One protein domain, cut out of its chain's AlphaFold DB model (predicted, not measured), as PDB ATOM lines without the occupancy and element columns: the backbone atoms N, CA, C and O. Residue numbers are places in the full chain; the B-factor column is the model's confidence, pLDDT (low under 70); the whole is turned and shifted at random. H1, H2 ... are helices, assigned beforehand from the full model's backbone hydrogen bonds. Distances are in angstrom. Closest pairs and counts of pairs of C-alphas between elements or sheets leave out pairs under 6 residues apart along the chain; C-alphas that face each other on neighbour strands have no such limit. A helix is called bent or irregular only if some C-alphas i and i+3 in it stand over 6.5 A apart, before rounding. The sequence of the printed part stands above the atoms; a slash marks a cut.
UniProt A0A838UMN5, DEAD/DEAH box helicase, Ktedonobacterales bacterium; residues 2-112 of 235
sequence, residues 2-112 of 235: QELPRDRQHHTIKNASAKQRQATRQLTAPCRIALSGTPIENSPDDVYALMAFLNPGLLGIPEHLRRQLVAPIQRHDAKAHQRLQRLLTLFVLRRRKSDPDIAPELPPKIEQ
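Overview. This is residues 2 to 112 of the 235 residues of the protein "DEAD/DEAH box helicase" of Ktedonobacterales bacterium (UniProt A0A838UMN5). A small group of three helices, H3, H4 and H5, has its centres at the corners of a triangle: H4 folds back on H3 as a helical hairpin, and H5 packs on part of H4. The short helices H1 and H2 sit at the other side of H3, and a long unnamed tail, residues 90 to 112, leads away after H5, with residues 99 to 105 sticking out free. The printed part has 111 residues with five named helices, H1 to H5 in order along the chain, and no named strand; the class is all helix, though under half of the residues, 47 of 111, are in named elements. The whole is loose, with a radius of gyration of the C-alphas of 16.4 A, and spans 46 by 45 by 26 A.

Along the chain. The longest helix by residues is H4, residues 62 to 74, 15.9 A from first to last C-alpha. It is irregular, but only just: C-alphas 68 and 71 are 6.9 A apart. H3 is residues 44 to 54, 15.4 A long, and H5 is residues 78 to 89, 16.5 A long, ending with C-alpha 89 at (44.777, 14.587, -36.754). H2, residues 19 to 25, measures 10.3 A. H1, residues 10 to 13, measures 5.9 A and begins with C-alpha 10 at (44.986, 8.410, -54.138).

Arrangement. H4 touches H3, closest at the C-alphas of Val 70 and Pro 44, 5.5 A apart. This hairpin's helices run opposite ways at a tilt of 35.4 degrees, only just steep. Residues 68 to 73 of H4 touch residues 80 to 84 of H5, closest at the C-alphas of Leu 69 and Ala 80, 5.3 A; the helices run opposite ways at a steep tilt of 56 degrees. H3 and H5 are near each other, with 7 pairs of C-alphas within 10 A. H1 and H3 only just touch, with 3 pairs of C-alphas within 8 A, the closest being those of Ile 13 and Leu 50, 6.9 A. H1 and H2 touch only at the corner by their link, closest at the C-alphas of Ile 13 and Arg 21, 5.6 A. H2 is close to H3 but not clearly touching: the C-alphas of Arg 25 and Phe 53, the closest, are 6.2 A apart. H1 and H2 are both apart from H4 and H5. Every O i to N i+4 pair is within hydrogen-bond range in H2, H3 and H5, and 7 of 9 are in H4; H1 is too short for such a pair.

Size, cuts and confidence. The two C-alphas farthest apart are those of Thr 28 and Gln 112, 47.0 A. The printed part has no cut. The link from H2 to H3, 18 residues, is long. The mean pLDDT of the printed part is 72.5; residues 2 to 22, 37 to 42, 100 and 103 to 104 are under 70.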
ATOM      1  N   GLN A   2      51.921 -12.387 -53.587       26.00
ATOM      2  CA  GLN A   2      51.560 -11.613 -54.780       26.00
ATOM      3  C   GLN A   2      52.074 -10.188 -54.596       26.00
ATOM      4  O   GLN A   2      51.723  -9.530 -53.617       26.00
ATOM      5  N   GLU A   3      52.926  -9.752 -55.516       24.33
ATOM      6  CA  GLU A   3      53.406  -8.379 -55.610       24.33
ATOM      7  C   GLU A   3      52.213  -7.432 -55.799       24.33
ATOM      8  O   GLU A   3      51.450  -7.536 -56.762       24.33
ATOM      9  N   LEU A   4      52.022  -6.527 -54.839       30.02
ATOM     10  CA  LEU A   4      51.090  -5.411 -54.964       30.02
ATOM     11  C   LEU A   4      51.690  -4.374 -55.931       30.02
ATOM     12  O   LEU A   4      52.874  -4.057 -55.802       30.02
ATOM     13  N   PRO A   5      50.911  -3.815 -56.878       35.91
ATOM     14  CA  PRO A   5      51.430  -2.839 -57.827       35.91
ATOM     15  C   PRO A   5      51.850  -1.552 -57.115       35.91
ATOM     16  O   PRO A   5      51.123  -1.038 -56.259       35.91
ATOM     17  N   ARG A   6      53.008  -1.038 -57.536       36.97
ATOM     18  CA  ARG A   6      53.618   0.236 -57.143       36.97
ATOM     19  C   ARG A   6      52.622   1.407 -57.208       36.97
ATOM     20  O   ARG A   6      51.817   1.504 -58.134       36.97
ATOM     21  N   ASP A   7      52.696   2.256 -56.185       43.44
ATOM     22  CA  ASP A   7      52.248   3.650 -56.074       43.44
ATOM     23  C   ASP A   7      51.177   4.135 -57.065       43.44
ATOM     24  O   ASP A   7      51.429   4.920 -57.979       43.44
ATOM     25  N   ARG A   8      49.917   3.751 -56.830       39.81
ATOM     26  CA  ARG A   8      48.770   4.422 -57.464       39.81
ATOM     27  C   ARG A   8      48.307   5.591 -56.600       39.81
ATOM     28  O   ARG A   8      47.818   5.410 -55.487       39.81
ATOM     29  N   GLN A   9      48.446   6.801 -57.136       40.66
ATOM     30  CA  GLN A   9      48.037   8.046 -56.489       40.66
ATOM     31  C   GLN A   9      46.559   8.018 -56.043       40.66
ATOM     32  O   GLN A   9      45.654   7.674 -56.798       40.66
ATOM     33  N   HIS A  10      46.294   8.466 -54.812       47.19
ATOM     34  CA  HIS A  10      44.986   8.410 -54.138       47.19
ATOM     35  C   HIS A  10      43.880   9.319 -54.709       47.19
ATOM     36  O   HIS A  10      42.764   9.332 -54.180       47.19
ATOM     37  N   HIS A  11      44.140  10.064 -55.788       44.91
ATOM     38  CA  HIS A  11      43.125  10.890 -56.460       44.91
ATOM     39  C   HIS A  11      41.904  10.074 -56.919       44.91
ATOM     40  O   HIS A  11      40.814  10.616 -57.073       44.91
ATOM     41  N   THR A  12      42.066   8.760 -57.055       49.44
ATOM     42  CA  THR A  12      41.074   7.821 -57.577       49.44
ATOM     43  C   THR A  12      39.991   7.396 -56.568       49.44
ATOM     44  O   THR A  12      38.902   7.000 -56.977       49.44
ATOM     45  N   ILE A  13      40.234   7.499 -55.252       52.00
ATOM     46  CA  ILE A  13      39.259   7.101 -54.201       52.00
ATOM     47  C   ILE A  13      38.274   8.242 -53.859       52.00
ATOM     48  O   ILE A  13      37.259   8.016 -53.200       52.00
ATOM     49  N   LYS A  14      38.548   9.459 -54.348       47.75
ATOM     50  CA  LYS A  14      37.801  10.694 -54.052       47.75
ATOM     51  C   LYS A  14      36.347  10.642 -54.548       47.75
ATOM     52  O   LYS A  14      35.412  10.986 -53.834       47.75
ATOM     53  N   ASN A  15      36.115  10.070 -55.730       50.44
ATOM     54  CA  ASN A  15      34.775  10.018 -56.311       50.44
ATOM     55  C   ASN A  15      33.932   8.870 -55.741       50.44
ATOM     56  O   ASN A  15      34.192   7.689 -55.983       50.44
ATOM     57  N   ALA A  16      32.854   9.223 -55.033       49.47
ATOM     58  CA  ALA A  16      31.952   8.275 -54.385       49.47
ATOM     59  C   ALA A  16      31.298   7.252 -55.340       49.47
ATOM     60  O   ALA A  16      30.912   6.182 -54.871       49.47
ATOM     61  N   SER A  17      31.209   7.568 -56.638       50.41
ATOM     62  CA  SER A  17      30.636   6.746 -57.715       50.41
ATOM     63  C   SER A  17      31.660   5.918 -58.505       50.41
ATOM     64  O   SER A  17      31.280   5.172 -59.408       50.41
ATOM     65  N   ALA A  18      32.959   6.029 -58.209       61.22
ATOM     66  CA  ALA A  18      33.977   5.316 -58.972       61.22
ATOM     67  C   ALA A  18      33.911   3.803 -58.694       61.22
ATOM     68  O   ALA A  18      34.012   3.374 -57.542       61.22
ATOM     69  N   LYS A  19      33.823   2.981 -59.753       61.28
ATOM     70  CA  LYS A  19      33.863   1.501 -59.683       61.28
ATOM     71  C   LYS A  19      35.030   0.982 -58.828       61.28
ATOM     72  O   LYS A  19      34.896  -0.007 -58.113       61.28
ATOM     73  N   GLN A  20      36.155   1.698 -58.836       65.69
ATOM     74  CA  GLN A  20      37.322   1.393 -58.007       65.69
ATOM     75  C   GLN A  20      37.062   1.525 -56.503       65.69
ATOM     76  O   GLN A  20      37.555   0.692 -55.755       65.69
ATOM     77  N   ARG A  21      36.258   2.492 -56.036       68.88
ATOM     78  CA  ARG A  21      35.918   2.624 -54.608       68.88
ATOM     79  C   ARG A  21      35.075   1.446 -54.116       68.88
ATOM     80  O   ARG A  21      35.243   0.995 -52.987       68.88
ATOM     81  N   GLN A  22      34.163   0.946 -54.949       68.44
ATOM     82  CA  GLN A  22      33.371  -0.237 -54.613       68.44
ATOM     83  C   GLN A  22      34.263  -1.481 -54.523       68.44
ATOM     84  O   GLN A  22      34.164  -2.221 -53.547       68.44
ATOM     85  N   ALA A  23      35.170  -1.659 -55.487       75.69
ATOM     86  CA  ALA A  23      36.115  -2.772 -55.498       75.69
ATOM     87  C   ALA A  23      37.079  -2.735 -54.299       75.69
ATOM     88  O   ALA A  23      37.272  -3.748 -53.632       75.69
ATOM     89  N   THR A  24      37.638  -1.571 -53.952       74.88
ATOM     90  CA  THR A  24      38.578  -1.466 -52.823       74.88
ATOM     91  C   THR A  24      37.909  -1.711 -51.473       74.88
ATOM     92  O   THR A  24      38.529  -2.304 -50.596       74.88
ATOM     93  N   ARG A  25      36.634  -1.338 -51.286       73.06
ATOM     94  CA  ARG A  25      35.897  -1.626 -50.038       73.06
ATOM     95  C   ARG A  25      35.668  -3.119 -49.788       73.06
ATOM     96  O   ARG A  25      35.510  -3.493 -48.629       73.06
ATOM     97  N   GLN A  26      35.662  -3.942 -50.836       78.50
ATOM     98  CA  GLN A  26      35.514  -5.398 -50.730       78.50
ATOM     99  C   GLN A  26      36.816  -6.096 -50.309       78.50
ATOM    100  O   GLN A  26      36.784  -7.256 -49.902       78.50
ATOM    101  N   LEU A  27      37.959  -5.405 -50.368       81.69
ATOM    102  CA  LEU A  27      39.238  -5.972 -49.957       81.69
ATOM    103  C   LEU A  27      39.277  -6.128 -48.434       81.69
ATOM    104  O   LEU A  27      39.218  -5.153 -47.678       81.69
ATOM    105  N   THR A  28      39.403  -7.368 -47.975       80.75
ATOM    106  CA  THR A  28      39.623  -7.663 -46.557       80.75
ATOM    107  C   THR A  28      41.115  -7.569 -46.271       80.75
ATOM    108  O   THR A  28      41.912  -8.248 -46.910       80.75
ATOM    109  N   ALA A  29      41.495  -6.700 -45.338       84.56
ATOM    110  CA  ALA A  29      42.881  -6.514 -44.931       84.56
ATOM    111  C   ALA A  29      42.933  -6.189 -43.431       84.56
ATOM    112  O   ALA A  29      42.094  -5.410 -42.972       84.56
ATOM    113  N   PRO A  30      43.898  -6.747 -42.677       84.25
ATOM    114  CA  PRO A  30      44.042  -6.481 -41.244       84.25
ATOM    115  C   PRO A  30      44.524  -5.051 -40.954       84.25
ATOM    116  O   PRO A  30      44.265  -4.521 -39.881       84.25
ATOM    117  N   CYS A  31      45.202  -4.418 -41.914       86.44
ATOM    118  CA  CYS A  31      45.651  -3.033 -41.842       86.44
ATOM    119  C   CYS A  31      45.455  -2.362 -43.206       86.44
ATOM    120  O   CYS A  31      45.634  -2.997 -44.250       86.44
ATOM    121  N   ARG A  32      45.068  -1.084 -43.200       86.12
ATOM    122  CA  ARG A  32      44.864  -0.270 -44.401       86.12
ATOM    123  C   ARG A  32      45.631   1.035 -44.237       86.12
ATOM    124  O   ARG A  32      45.436   1.743 -43.254       86.12
ATOM    125  N   ILE A  33      46.477   1.354 -45.210       86.31
ATOM    126  CA  ILE A  33      47.264   2.591 -45.252       86.31
ATOM    127  C   ILE A  33      46.935   3.315 -46.556       86.31
ATOM    128  O   ILE A  33      46.742   2.681 -47.594       86.31
ATOM    129  N   ALA A  34      46.856   4.644 -46.497       83.44
ATOM    130  CA  ALA A  34      46.688   5.496 -47.663       83.44
ATOM    131  C   ALA A  34      47.793   6.551 -47.738       83.44
ATOM    132  O   ALA A  34      48.069   7.225 -46.749       83.44
ATOM    133  N   LEU A  35      48.384   6.722 -48.920       82.31
ATOM    134  CA  LEU A  35      49.495   7.633 -49.186       82.31
ATOM    135  C   LEU A  35      49.067   8.728 -50.171       82.31
ATOM    136  O   LEU A  35      48.989   8.503 -51.372       82.31
ATOM    137  N   SER A  36      48.793   9.946 -49.703       73.81
ATOM    138  CA  SER A  36      48.444  11.057 -50.601       73.81
ATOM    139  C   SER A  36      49.521  12.132 -50.619       73.81
ATOM    140  O   SER A  36      49.916  12.633 -49.570       73.81
ATOM    141  N   GLY A  37      49.948  12.527 -51.821       67.25
ATOM    142  CA  GLY A  37      50.816  13.691 -52.024       67.25
ATOM    143  C   GLY A  37      50.078  15.035 -51.960       67.25
ATOM    144  O   GLY A  37      50.719  16.076 -51.853       67.25
ATOM    145  N   THR A  38      48.740  15.036 -52.000       63.75
ATOM    146  CA  THR A  38      47.915  16.250 -51.856       63.75
ATOM    147  C   THR A  38      47.183  16.260 -50.522       63.75
ATOM    148  O   THR A  38      46.813  15.185 -50.043       63.75
ATOM    149  N   PRO A  39      46.890  17.436 -49.941       61.16
ATOM    150  CA  PRO A  39      46.026  17.520 -48.774       61.16
ATOM    151  C   PRO A  39      44.701  16.790 -49.037       61.16
ATOM    152  O   PRO A  39      44.066  16.972 -50.075       61.16
ATOM    153  N   ILE A  40      44.277  15.959 -48.085       61.06
ATOM    154  CA  ILE A  40      43.006  15.210 -48.134       61.06
ATOM    155  C   ILE A  40      41.794  16.173 -48.023       61.06
ATOM    156  O   ILE A  40      40.645  15.773 -48.163       61.06
ATOM    157  N   GLU A  41      42.044  17.470 -47.836       59.44
ATOM    158  CA  GLU A  41      41.085  18.517 -47.465       59.44
ATOM    159  C   GLU A  41      40.264  19.105 -48.628       59.44
ATOM    160  O   GLU A  41      39.471  20.014 -48.404       59.44
ATOM    161  N   ASN A  42      40.411  18.615 -49.864       59.72
ATOM    162  CA  ASN A  42      39.780  19.257 -51.029       59.72
ATOM    163  C   ASN A  42      38.242  19.151 -51.046       59.72
ATOM    164  O   ASN A  42      37.581  19.967 -51.684       59.72
ATOM    165  N   SER A  43      37.666  18.166 -50.352       71.06
ATOM    166  CA  SER A  43      36.224  18.050 -50.133       71.06
ATOM    167  C   SER A  43      35.939  17.247 -48.858       71.06
ATOM    168  O   SER A  43      36.552  16.196 -48.651       71.06
ATOM    169  N   PRO A  44      34.987  17.663 -48.004       72.81
ATOM    170  CA  PRO A  44      34.544  16.856 -46.869       72.81
ATOM    171  C   PRO A  44      34.052  15.446 -47.259       72.81
ATOM    172  O   PRO A  44      34.192  14.507 -46.472       72.81
ATOM    173  N   ASP A  45      33.508  15.271 -48.471       74.75
ATOM    174  CA  ASP A  45      33.118  13.951 -48.986       74.75
ATOM    175  C   ASP A  45      34.338  13.061 -49.293       74.75
ATOM    176  O   ASP A  45      34.279  11.853 -49.048       74.75
ATOM    177  N   ASP A  46      35.458  13.635 -49.750       76.06
ATOM    178  CA  ASP A  46      36.704  12.894 -50.003       76.06
ATOM    179  C   ASP A  46      37.298  12.378 -48.692       76.06
ATOM    180  O   ASP A  46      37.708  11.217 -48.592       76.06
ATOM    181  N   VAL A  47      37.284  13.230 -47.660       75.81
ATOM    182  CA  VAL A  47      37.703  12.863 -46.304       75.81
ATOM    183  C   VAL A  47      36.868  11.691 -45.794       75.81
ATOM    184  O   VAL A  47      37.423  10.693 -45.330       75.81
ATOM    185  N   TYR A  48      35.538  11.775 -45.916       76.44
ATOM    186  CA  TYR A  48      34.655  10.675 -45.536       76.44
ATOM    187  C   TYR A  48      34.995   9.396 -46.299       76.44
ATOM    188  O   TYR A  48      35.092   8.317 -45.711       76.44
ATOM    189  N   ALA A  49      35.170   9.508 -47.617       75.81
ATOM    190  CA  ALA A  49      35.417   8.363 -48.469       75.81
ATOM    191  C   ALA A  49      36.699   7.624 -48.092       75.81
ATOM    192  O   ALA A  49      36.679   6.392 -48.019       75.81
ATOM    193  N   LEU A  50      37.762   8.372 -47.807       79.12
ATOM    194  CA  LEU A  50      39.038   7.827 -47.380       79.12
ATOM    195  C   LEU A  50      38.947   7.203 -45.985       79.12
ATOM    196  O   LEU A  50      39.366   6.065 -45.787       79.12
ATOM    197  N   MET A  51      38.340   7.905 -45.032       79.25
ATOM    198  CA  MET A  51      38.222   7.433 -43.655       79.25
ATOM    199  C   MET A  51      37.338   6.192 -43.524       79.25
ATOM    200  O   MET A  51      37.683   5.277 -42.784       79.25
ATOM    201  N   ALA A  52      36.240   6.111 -44.279       79.19
ATOM    202  CA  ALA A  52      35.383   4.927 -44.319       79.19
ATOM    203  C   ALA A  52      36.068   3.717 -44.980       79.19
ATOM    204  O   ALA A  52      35.651   2.579 -44.762       79.19
ATOM    205  N   PHE A  53      37.082   3.951 -45.820       79.94
ATOM    206  CA  PHE A  53      37.933   2.895 -46.357       79.94
ATOM    207  C   PHE A  53      38.995   2.470 -45.339       79.94
ATOM    208  O   PHE A  53      39.124   1.278 -45.086       79.94
ATOM    209  N   LEU A  54      39.722   3.409 -44.734       84.00
ATOM    210  CA  LEU A  54      40.794   3.101 -43.782       84.00
ATOM    211  C   LEU A  54      40.266   2.472 -42.489       84.00
ATOM    212  O   LEU A  54      40.833   1.497 -42.009       84.00
ATOM    213  N   ASN A  55      39.149   2.991 -41.977       83.25
ATOM    214  CA  ASN A  55      38.568   2.619 -40.692       83.25
ATOM    215  C   ASN A  55      37.082   2.241 -40.860       83.25
ATOM    216  O   ASN A  55      36.196   3.049 -40.553       83.25
ATOM    217  N   PRO A  56      36.766   1.041 -41.385       78.38
ATOM    218  CA  PRO A  56      35.382   0.594 -41.532       78.38
ATOM    219  C   PRO A  56      34.623   0.650 -40.202       78.38
ATOM    220  O   PRO A  56      35.102   0.157 -39.187       78.38
ATOM    221  N   GLY A  57      33.435   1.255 -40.206       77.19
ATOM    222  CA  GLY A  57      32.568   1.365 -39.025       77.19
ATOM    223  C   GLY A  57      32.839   2.570 -38.116       77.19
ATOM    224  O   GLY A  57      31.915   3.016 -37.446       77.19
ATOM    225  N   LEU A  58      34.034   3.172 -38.154       79.25
ATOM    226  CA  LEU A  58      34.411   4.277 -37.257       79.25
ATOM    227  C   LEU A  58      33.531   5.527 -37.416       79.25
ATOM    228  O   LEU A  58      33.156   6.163 -36.438       79.25
ATOM    229  N   LEU A  59      33.214   5.897 -38.658       73.62
ATOM    230  CA  LEU A  59      32.434   7.103 -38.964       73.62
ATOM    231  C   LEU A  59      30.919   6.864 -39.005       73.62
ATOM    232  O   LEU A  59      30.159   7.787 -39.298       73.62
ATOM    233  N   GLY A  60      30.480   5.634 -38.731       74.81
ATOM    234  CA  GLY A  60      29.076   5.254 -38.781       74.81
ATOM    235  C   GLY A  60      28.448   5.434 -40.166       74.81
ATOM    236  O   GLY A  60      29.030   5.085 -41.196       74.81
ATOM    237  N   ILE A  61      27.217   5.944 -40.173       74.88
ATOM    238  CA  ILE A  61      26.372   6.067 -41.363       74.88
ATOM    239  C   ILE A  61      26.765   7.333 -42.159       74.88
ATOM    240  O   ILE A  61      26.787   8.420 -41.571       74.88
ATOM    241  N   PRO A  62      27.025   7.243 -43.483       71.75
ATOM    242  CA  PRO A  62      27.435   8.382 -44.316       71.75
ATOM    243  C   PRO A  62      26.549   9.622 -44.164       71.75
ATOM    244  O   PRO A  62      27.030  10.754 -44.111       71.75
ATOM    245  N   GLU A  63      25.240   9.406 -44.077       76.12
ATOM    246  CA  GLU A  63      24.221  10.444 -43.962       76.12
ATOM    247  C   GLU A  63      24.381  11.258 -42.672       76.12
ATOM    248  O   GLU A  63      24.118  12.462 -42.659       76.12
ATOM    249  N   HIS A  64      24.847  10.626 -41.592       77.25
ATOM    250  CA  HIS A  64      25.070  11.285 -40.310       77.25
ATOM    251  C   HIS A  64      26.271  12.226 -40.378       77.25
ATOM    252  O   HIS A  64      26.148  13.403 -40.033       77.25
ATOM    253  N   LEU A  65      27.398  11.745 -40.916       73.81
ATOM    254  CA  LEU A  65      28.578  12.586 -41.093       73.81
ATOM    255  C   LEU A  65      28.291  13.751 -42.046       73.81
ATOM    256  O   LEU A  65      28.699  14.884 -41.789       73.81
ATOM    257  N   ARG A  66      27.531  13.502 -43.120       76.44
ATOM    258  CA  ARG A  66      27.122  14.567 -44.038       76.44
ATOM    259  C   ARG A  66      26.320  15.661 -43.347       76.44
ATOM    260  O   ARG A  66      26.603  16.836 -43.552       76.44
ATOM    261  N   ARG A  67      25.353  15.294 -42.505       81.31
ATOM    262  CA  ARG A  67      24.537  16.266 -41.758       81.31
ATOM    263  C   ARG A  67      25.335  17.024 -40.700       81.31
ATOM    264  O   ARG A  67      25.069  18.200 -40.489       81.31
ATOM    265  N   GLN A  68      26.281  16.366 -40.035       79.69
ATOM    266  CA  GLN A  68      27.006  16.949 -38.902       79.69
ATOM    267  C   GLN A  68      28.269  17.718 -39.281       79.69
ATOM    268  O   GLN A  68      28.652  18.630 -38.550       79.69
ATOM    269  N   LEU A  69      28.924  17.348 -40.385       76.38
ATOM    270  CA  LEU A  69      30.189  17.944 -40.813       76.38
ATOM    271  C   LEU A  69      30.086  18.543 -42.216       76.38
ATOM    272  O   LEU A  69      30.332  19.731 -42.370       76.38
ATOM    273  N   VAL A  70      29.675  17.769 -43.228       79.56
ATOM    274  CA  VAL A  70      29.731  18.222 -44.635       79.56
ATOM    275  C   VAL A  70      28.820  19.426 -44.896       79.56
ATOM    276  O   VAL A  70      29.301  20.465 -45.341       79.56
ATOM    277  N   ALA A  71      27.524  19.322 -44.589       82.94
ATOM    278  CA  ALA A  71      26.563  20.395 -44.844       82.94
ATOM    279  C   ALA A  71      26.850  21.673 -44.023       82.94
ATOM    280  O   ALA A  71      26.759  22.762 -44.588       82.94
ATOM    281  N   PRO A  72      27.243  21.597 -42.734       84.06
ATOM    282  CA  PRO A  72      27.698  22.775 -41.995       84.06
ATOM    283  C   PRO A  72      28.985  23.397 -42.558       84.06
ATOM    284  O   PRO A  72      29.055  24.615 -42.679       84.06
ATOM    285  N   ILE A  73      29.979  22.596 -42.969       83.00
ATOM    286  CA  ILE A  73      31.224  23.110 -43.575       83.00
ATOM    287  C   ILE A  73      30.940  23.826 -44.900       83.00
ATOM    288  O   ILE A  73      31.487  24.897 -45.143       83.00
ATOM    289  N   GLN A  74      30.046  23.284 -45.731       82.25
ATOM    290  CA  GLN A  74      29.594  23.940 -46.966       82.25
ATOM    291  C   GLN A  74      28.864  25.266 -46.704       82.25
ATOM    292  O   GLN A  74      28.838  26.133 -47.568       82.25
ATOM    293  N   ARG A  75      28.298  25.440 -45.504       86.25
ATOM    294  CA  ARG A  75      27.708  26.696 -45.013       86.25
ATOM    295  C   ARG A  75      28.706  27.549 -44.217       86.25
ATOM    296  O   ARG A  75      28.290  28.453 -43.501       86.25
ATOM    297  N   HIS A  76      30.002  27.258 -44.331       83.62
ATOM    298  CA  HIS A  76      31.097  27.966 -43.666       83.62
ATOM    299  C   HIS A  76      31.061  27.927 -42.124       83.62
ATOM    300  O   HIS A  76      31.550  28.841 -41.462       83.62
ATOM    301  N   ASP A  77      30.532  26.855 -41.522       87.88
ATOM    302  CA  ASP A  77      30.594  26.649 -40.068       87.88
ATOM    303  C   ASP A  77      32.014  26.258 -39.613       87.88
ATOM    304  O   ASP A  77      32.472  25.119 -39.776       87.88
ATOM    305  N   ALA A  78      32.700  27.206 -38.971       87.00
ATOM    306  CA  ALA A  78      34.045  27.023 -38.434       87.00
ATOM    307  C   ALA A  78      34.135  25.923 -37.357       87.00
ATOM    308  O   ALA A  78      35.157  25.236 -37.262       87.00
ATOM    309  N   LYS A  79      33.080  25.700 -36.558       88.19
ATOM    310  CA  LYS A  79      33.079  24.663 -35.511       88.19
ATOM    311  C   LYS A  79      33.038  23.272 -36.126       88.19
ATOM    312  O   LYS A  79      33.738  22.372 -35.659       88.19
ATOM    313  N   ALA A  80      32.243  23.092 -37.178       84.38
ATOM    314  CA  ALA A  80      32.207  21.842 -37.928       84.38
ATOM    315  C   ALA A  80      33.557  21.559 -38.607       84.38
ATOM    316  O   ALA A  80      34.058  20.437 -38.529       84.38
ATOM    317  N   HIS A  81      34.195  22.589 -39.176       83.44
ATOM    318  CA  HIS A  81      35.537  22.468 -39.746       83.44
ATOM    319  C   HIS A  81      36.578  22.048 -38.696       83.44
ATOM    320  O   HIS A  81      37.334  21.101 -38.909       83.44
ATOM    321  N   GLN A  82      36.575  22.677 -37.516       85.25
ATOM    322  CA  GLN A  82      37.500  22.330 -36.432       85.25
ATOM    323  C   GLN A  82      37.291  20.897 -35.914       85.25
ATOM    324  O   GLN A  82      38.259  20.208 -35.591       85.25
ATOM    325  N   ARG A  83      36.039  20.421 -35.841       83.62
ATOM    326  CA  ARG A  83      35.732  19.026 -35.478       83.62
ATOM    327  C   ARG A  83      36.306  18.042 -36.492       83.62
ATOM    328  O   ARG A  83      36.907  17.052 -36.085       83.62
ATOM    329  N   LEU A  84      36.159  18.333 -37.786       81.25
ATOM    330  CA  LEU A  84      36.741  17.513 -38.847       81.25
ATOM    331  C   LEU A  84      38.271  17.479 -38.747       81.25
ATOM    332  O   LEU A  84      38.851  16.399 -38.792       81.25
ATOM    333  N   GLN A  85      38.913  18.629 -38.528       81.75
ATOM    334  CA  GLN A  85      40.367  18.722 -38.354       81.75
ATOM    335  C   GLN A  85      40.873  17.870 -37.179       81.75
ATOM    336  O   GLN A  85      41.795  17.079 -37.346       81.75
ATOM    337  N   ARG A  86      40.222  17.943 -36.008       83.75
ATOM    338  CA  ARG A  86      40.582  17.111 -34.841       83.75
ATOM    339  C   ARG A  86      40.424  15.615 -35.101       83.75
ATOM    340  O   ARG A  86      41.211  14.813 -34.606       83.75
ATOM    341  N   LEU A  87      39.401  15.230 -35.862       80.44
ATOM    342  CA  LEU A  87      39.225  13.838 -36.257       80.44
ATOM    343  C   LEU A  87      40.366  13.404 -37.181       80.44
ATOM    344  O   LEU A  87      40.957  12.352 -36.968       80.44
ATOM    345  N   LEU A  88      40.712  14.234 -38.166       81.31
ATOM    346  CA  LEU A  88      41.782  13.948 -39.119       81.31
ATOM    347  C   LEU A  88      43.155  13.823 -38.451       81.31
ATOM    348  O   LEU A  88      43.908  12.927 -38.823       81.31
ATOM    349  N   THR A  89      43.470  14.638 -37.440       82.12
ATOM    350  CA  THR A  89      44.777  14.587 -36.754       82.12
ATOM    351  C   THR A  89      45.101  13.235 -36.113       82.12
ATOM    352  O   THR A  89      46.270  12.935 -35.907       82.12
ATOM    353  N   LEU A  90      44.095  12.403 -35.819       82.38
ATOM    354  CA  LEU A  90      44.300  11.073 -35.229       82.38
ATOM    355  C   LEU A  90      44.654   9.993 -36.262       82.38
ATOM    356  O   LEU A  90      45.199   8.957 -35.897       82.38
ATOM    357  N   PHE A  91      44.337  10.218 -37.539       81.81
ATOM    358  CA  PHE A  91      44.469   9.210 -38.601       81.81
ATOM    359  C   PHE A  91      45.355   9.660 -39.762       81.81
ATOM    360  O   PHE A  91      45.705   8.849 -40.619       81.81
ATOM    361  N   VAL A  92      45.710  10.944 -39.814       83.69
ATOM    362  CA  VAL A  92      46.522  11.533 -40.875       83.69
ATOM    363  C   VAL A  92      47.859  11.974 -40.301       83.69
ATOM    364  O   VAL A  92      47.953  12.980 -39.602       83.69
ATOM    365  N   LEU A  93      48.915  11.255 -40.676       85.00
ATOM    366  CA  LEU A  93      50.281  11.729 -40.511       85.00
ATOM    367  C   LEU A  93      50.643  12.605 -41.715       85.00
ATOM    368  O   LEU A  93      50.829  12.102 -42.823       85.00
ATOM    369  N   ARG A  94      50.745  13.919 -41.501       81.06
ATOM    370  CA  ARG A  94      51.176  14.878 -42.524       81.06
ATOM    371  C   ARG A  94      52.505  15.498 -42.119       81.06
ATOM    372  O   ARG A  94      52.640  16.022 -41.024       81.06
ATOM    373  N   ARG A  95      53.450  15.462 -43.050       80.81
ATOM    374  CA  ARG A  95      54.788  16.038 -42.943       80.81
ATOM    375  C   ARG A  95      55.018  16.963 -44.133       80.81
ATOM    376  O   ARG A  95      54.680  16.594 -45.259       80.81
ATOM    377  N   ARG A  96      55.532  18.167 -43.907       75.75
ATOM    378  CA  ARG A  96      55.854  19.156 -44.947       75.75
ATOM    379  C   ARG A  96      57.366  19.273 -45.084       75.75
ATOM    380  O   ARG A  96      58.079  19.199 -44.097       75.75
ATOM    381  N   LYS A  97      57.856  19.555 -46.294       72.69
ATOM    382  CA  LYS A  97      59.288  19.841 -46.523       72.69
ATOM    383  C   LYS A  97      59.801  21.029 -45.695       72.69
ATOM    384  O   LYS A  97      60.985  21.101 -45.422       72.69
ATOM    385  N   SER A  98      58.902  21.933 -45.302       70.69
ATOM    386  CA  SER A  98      59.179  23.077 -44.431       70.69
ATOM    387  C   SER A  98      59.218  22.739 -42.937       70.69
ATOM    388  O   SER A  98      59.454  23.640 -42.137       70.69
ATOM    389  N   ASP A  99      58.862  21.518 -42.531       77.69
ATOM    390  CA  ASP A  99      58.894  21.162 -41.115       77.69
ATOM    391  C   ASP A  99      60.369  21.007 -40.675       77.69
ATOM    392  O   ASP A  99      61.151  20.404 -41.419       77.69
ATOM    393  N   PRO A 100      60.760  21.542 -39.498       67.75
ATOM    394  CA  PRO A 100      62.169  21.711 -39.113       67.75
ATOM    395  C   PRO A 100      63.017  20.434 -39.170       67.75
ATOM    396  O   PRO A 100      64.194  20.496 -39.513       67.75
ATOM    397  N   ASP A 101      62.411  19.278 -38.893       72.81
ATOM    398  CA  ASP A 101      63.109  17.994 -38.757       72.81
ATOM    399  C   ASP A 101      63.169  17.171 -40.062       72.81
ATOM    400  O   ASP A 101      63.528  15.995 -40.029       72.81
ATOM    401  N   ILE A 102      62.745  17.727 -41.208       70.88
ATOM    402  CA  ILE A 102      62.478  16.927 -42.422       70.88
ATOM    403  C   ILE A 102      63.491  17.137 -43.543       70.88
ATOM    404  O   ILE A 102      63.889  16.157 -44.167       70.88
ATOM    405  N   ALA A 103      63.861  18.381 -43.848       62.66
ATOM    406  CA  ALA A 103      64.788  18.681 -44.942       62.66
ATOM    407  C   ALA A 103      65.411  20.084 -44.791       62.66
ATOM    408  O   ALA A 103      65.112  20.973 -45.592       62.66
ATOM    409  N   PRO A 104      66.259  20.313 -43.770       64.19
ATOM    410  CA  PRO A 104      66.847  21.630 -43.502       64.19
ATOM    411  C   PRO A 104      67.804  22.115 -44.608       64.19
ATOM    412  O   PRO A 104      68.131  23.294 -44.661       64.19
ATOM    413  N   GLU A 105      68.244  21.215 -45.489       73.00
ATOM    414  CA  GLU A 105      69.211  21.474 -46.562       73.00
ATOM    415  C   GLU A 105      68.593  21.895 -47.905       73.00
ATOM    416  O   GLU A 105      69.314  22.328 -48.803       73.00
ATOM    417  N   LEU A 106      67.268  21.785 -48.074       72.56
ATOM    418  CA  LEU A 106      66.621  22.204 -49.317       72.56
ATOM    419  C   LEU A 106      66.477  23.733 -49.357       72.56
ATOM    420  O   LEU A 106      65.930  24.313 -48.414       72.56
ATOM    421  N   PRO A 107      66.880  24.400 -50.455       77.75
ATOM    422  CA  PRO A 107      66.622  25.823 -50.606       77.75
ATOM    423  C   PRO A 107      65.107  26.090 -50.618       77.75
ATOM    424  O   PRO A 107      64.317  25.232 -51.040       77.75
ATOM    425  N   PRO A 108      64.670  27.278 -50.169       81.50
ATOM    426  CA  PRO A 108      63.262  27.635 -50.201       81.50
ATOM    427  C   PRO A 108      62.751  27.647 -51.645       81.50
ATOM    428  O   PRO A 108      63.420  28.123 -52.561       81.50
ATOM    429  N   LYS A 109      61.526  27.152 -51.849       84.62
ATOM    430  CA  LYS A 109      60.842  27.295 -53.136       84.62
ATOM    431  C   LYS A 109      60.497  28.769 -53.345       84.62
ATOM    432  O   LYS A 109      59.739  29.335 -52.560       84.62
ATOM    433  N   ILE A 110      61.013  29.356 -54.418       88.00
ATOM    434  CA  ILE A 110      60.657  30.707 -54.852       88.00
ATOM    435  C   ILE A 110      59.476  30.596 -55.821       88.00
ATOM    436  O   ILE A 110      59.511  29.812 -56.768       88.00
ATOM    437  N   GLU A 111      58.412  31.353 -55.562       93.12
ATOM    438  CA  GLU A 111      57.239  31.440 -56.434       93.12
ATOM    439  C   GLU A 111      57.111  32.866 -56.961       93.12
ATOM    440  O   GLU A 111      57.088  33.823 -56.187       93.12
ATOM    441  N   GLN A 112      57.030  33.003 -58.282       92.88
ATOM    442  CA  GLN A 112      56.876  34.282 -58.966       92.88
ATOM    443  C   GLN A 112      55.694  34.196 -59.929       92.88
ATOM    444  O   GLN A 112      55.508  33.192 -60.620       92.88
TER     445      GLN A 112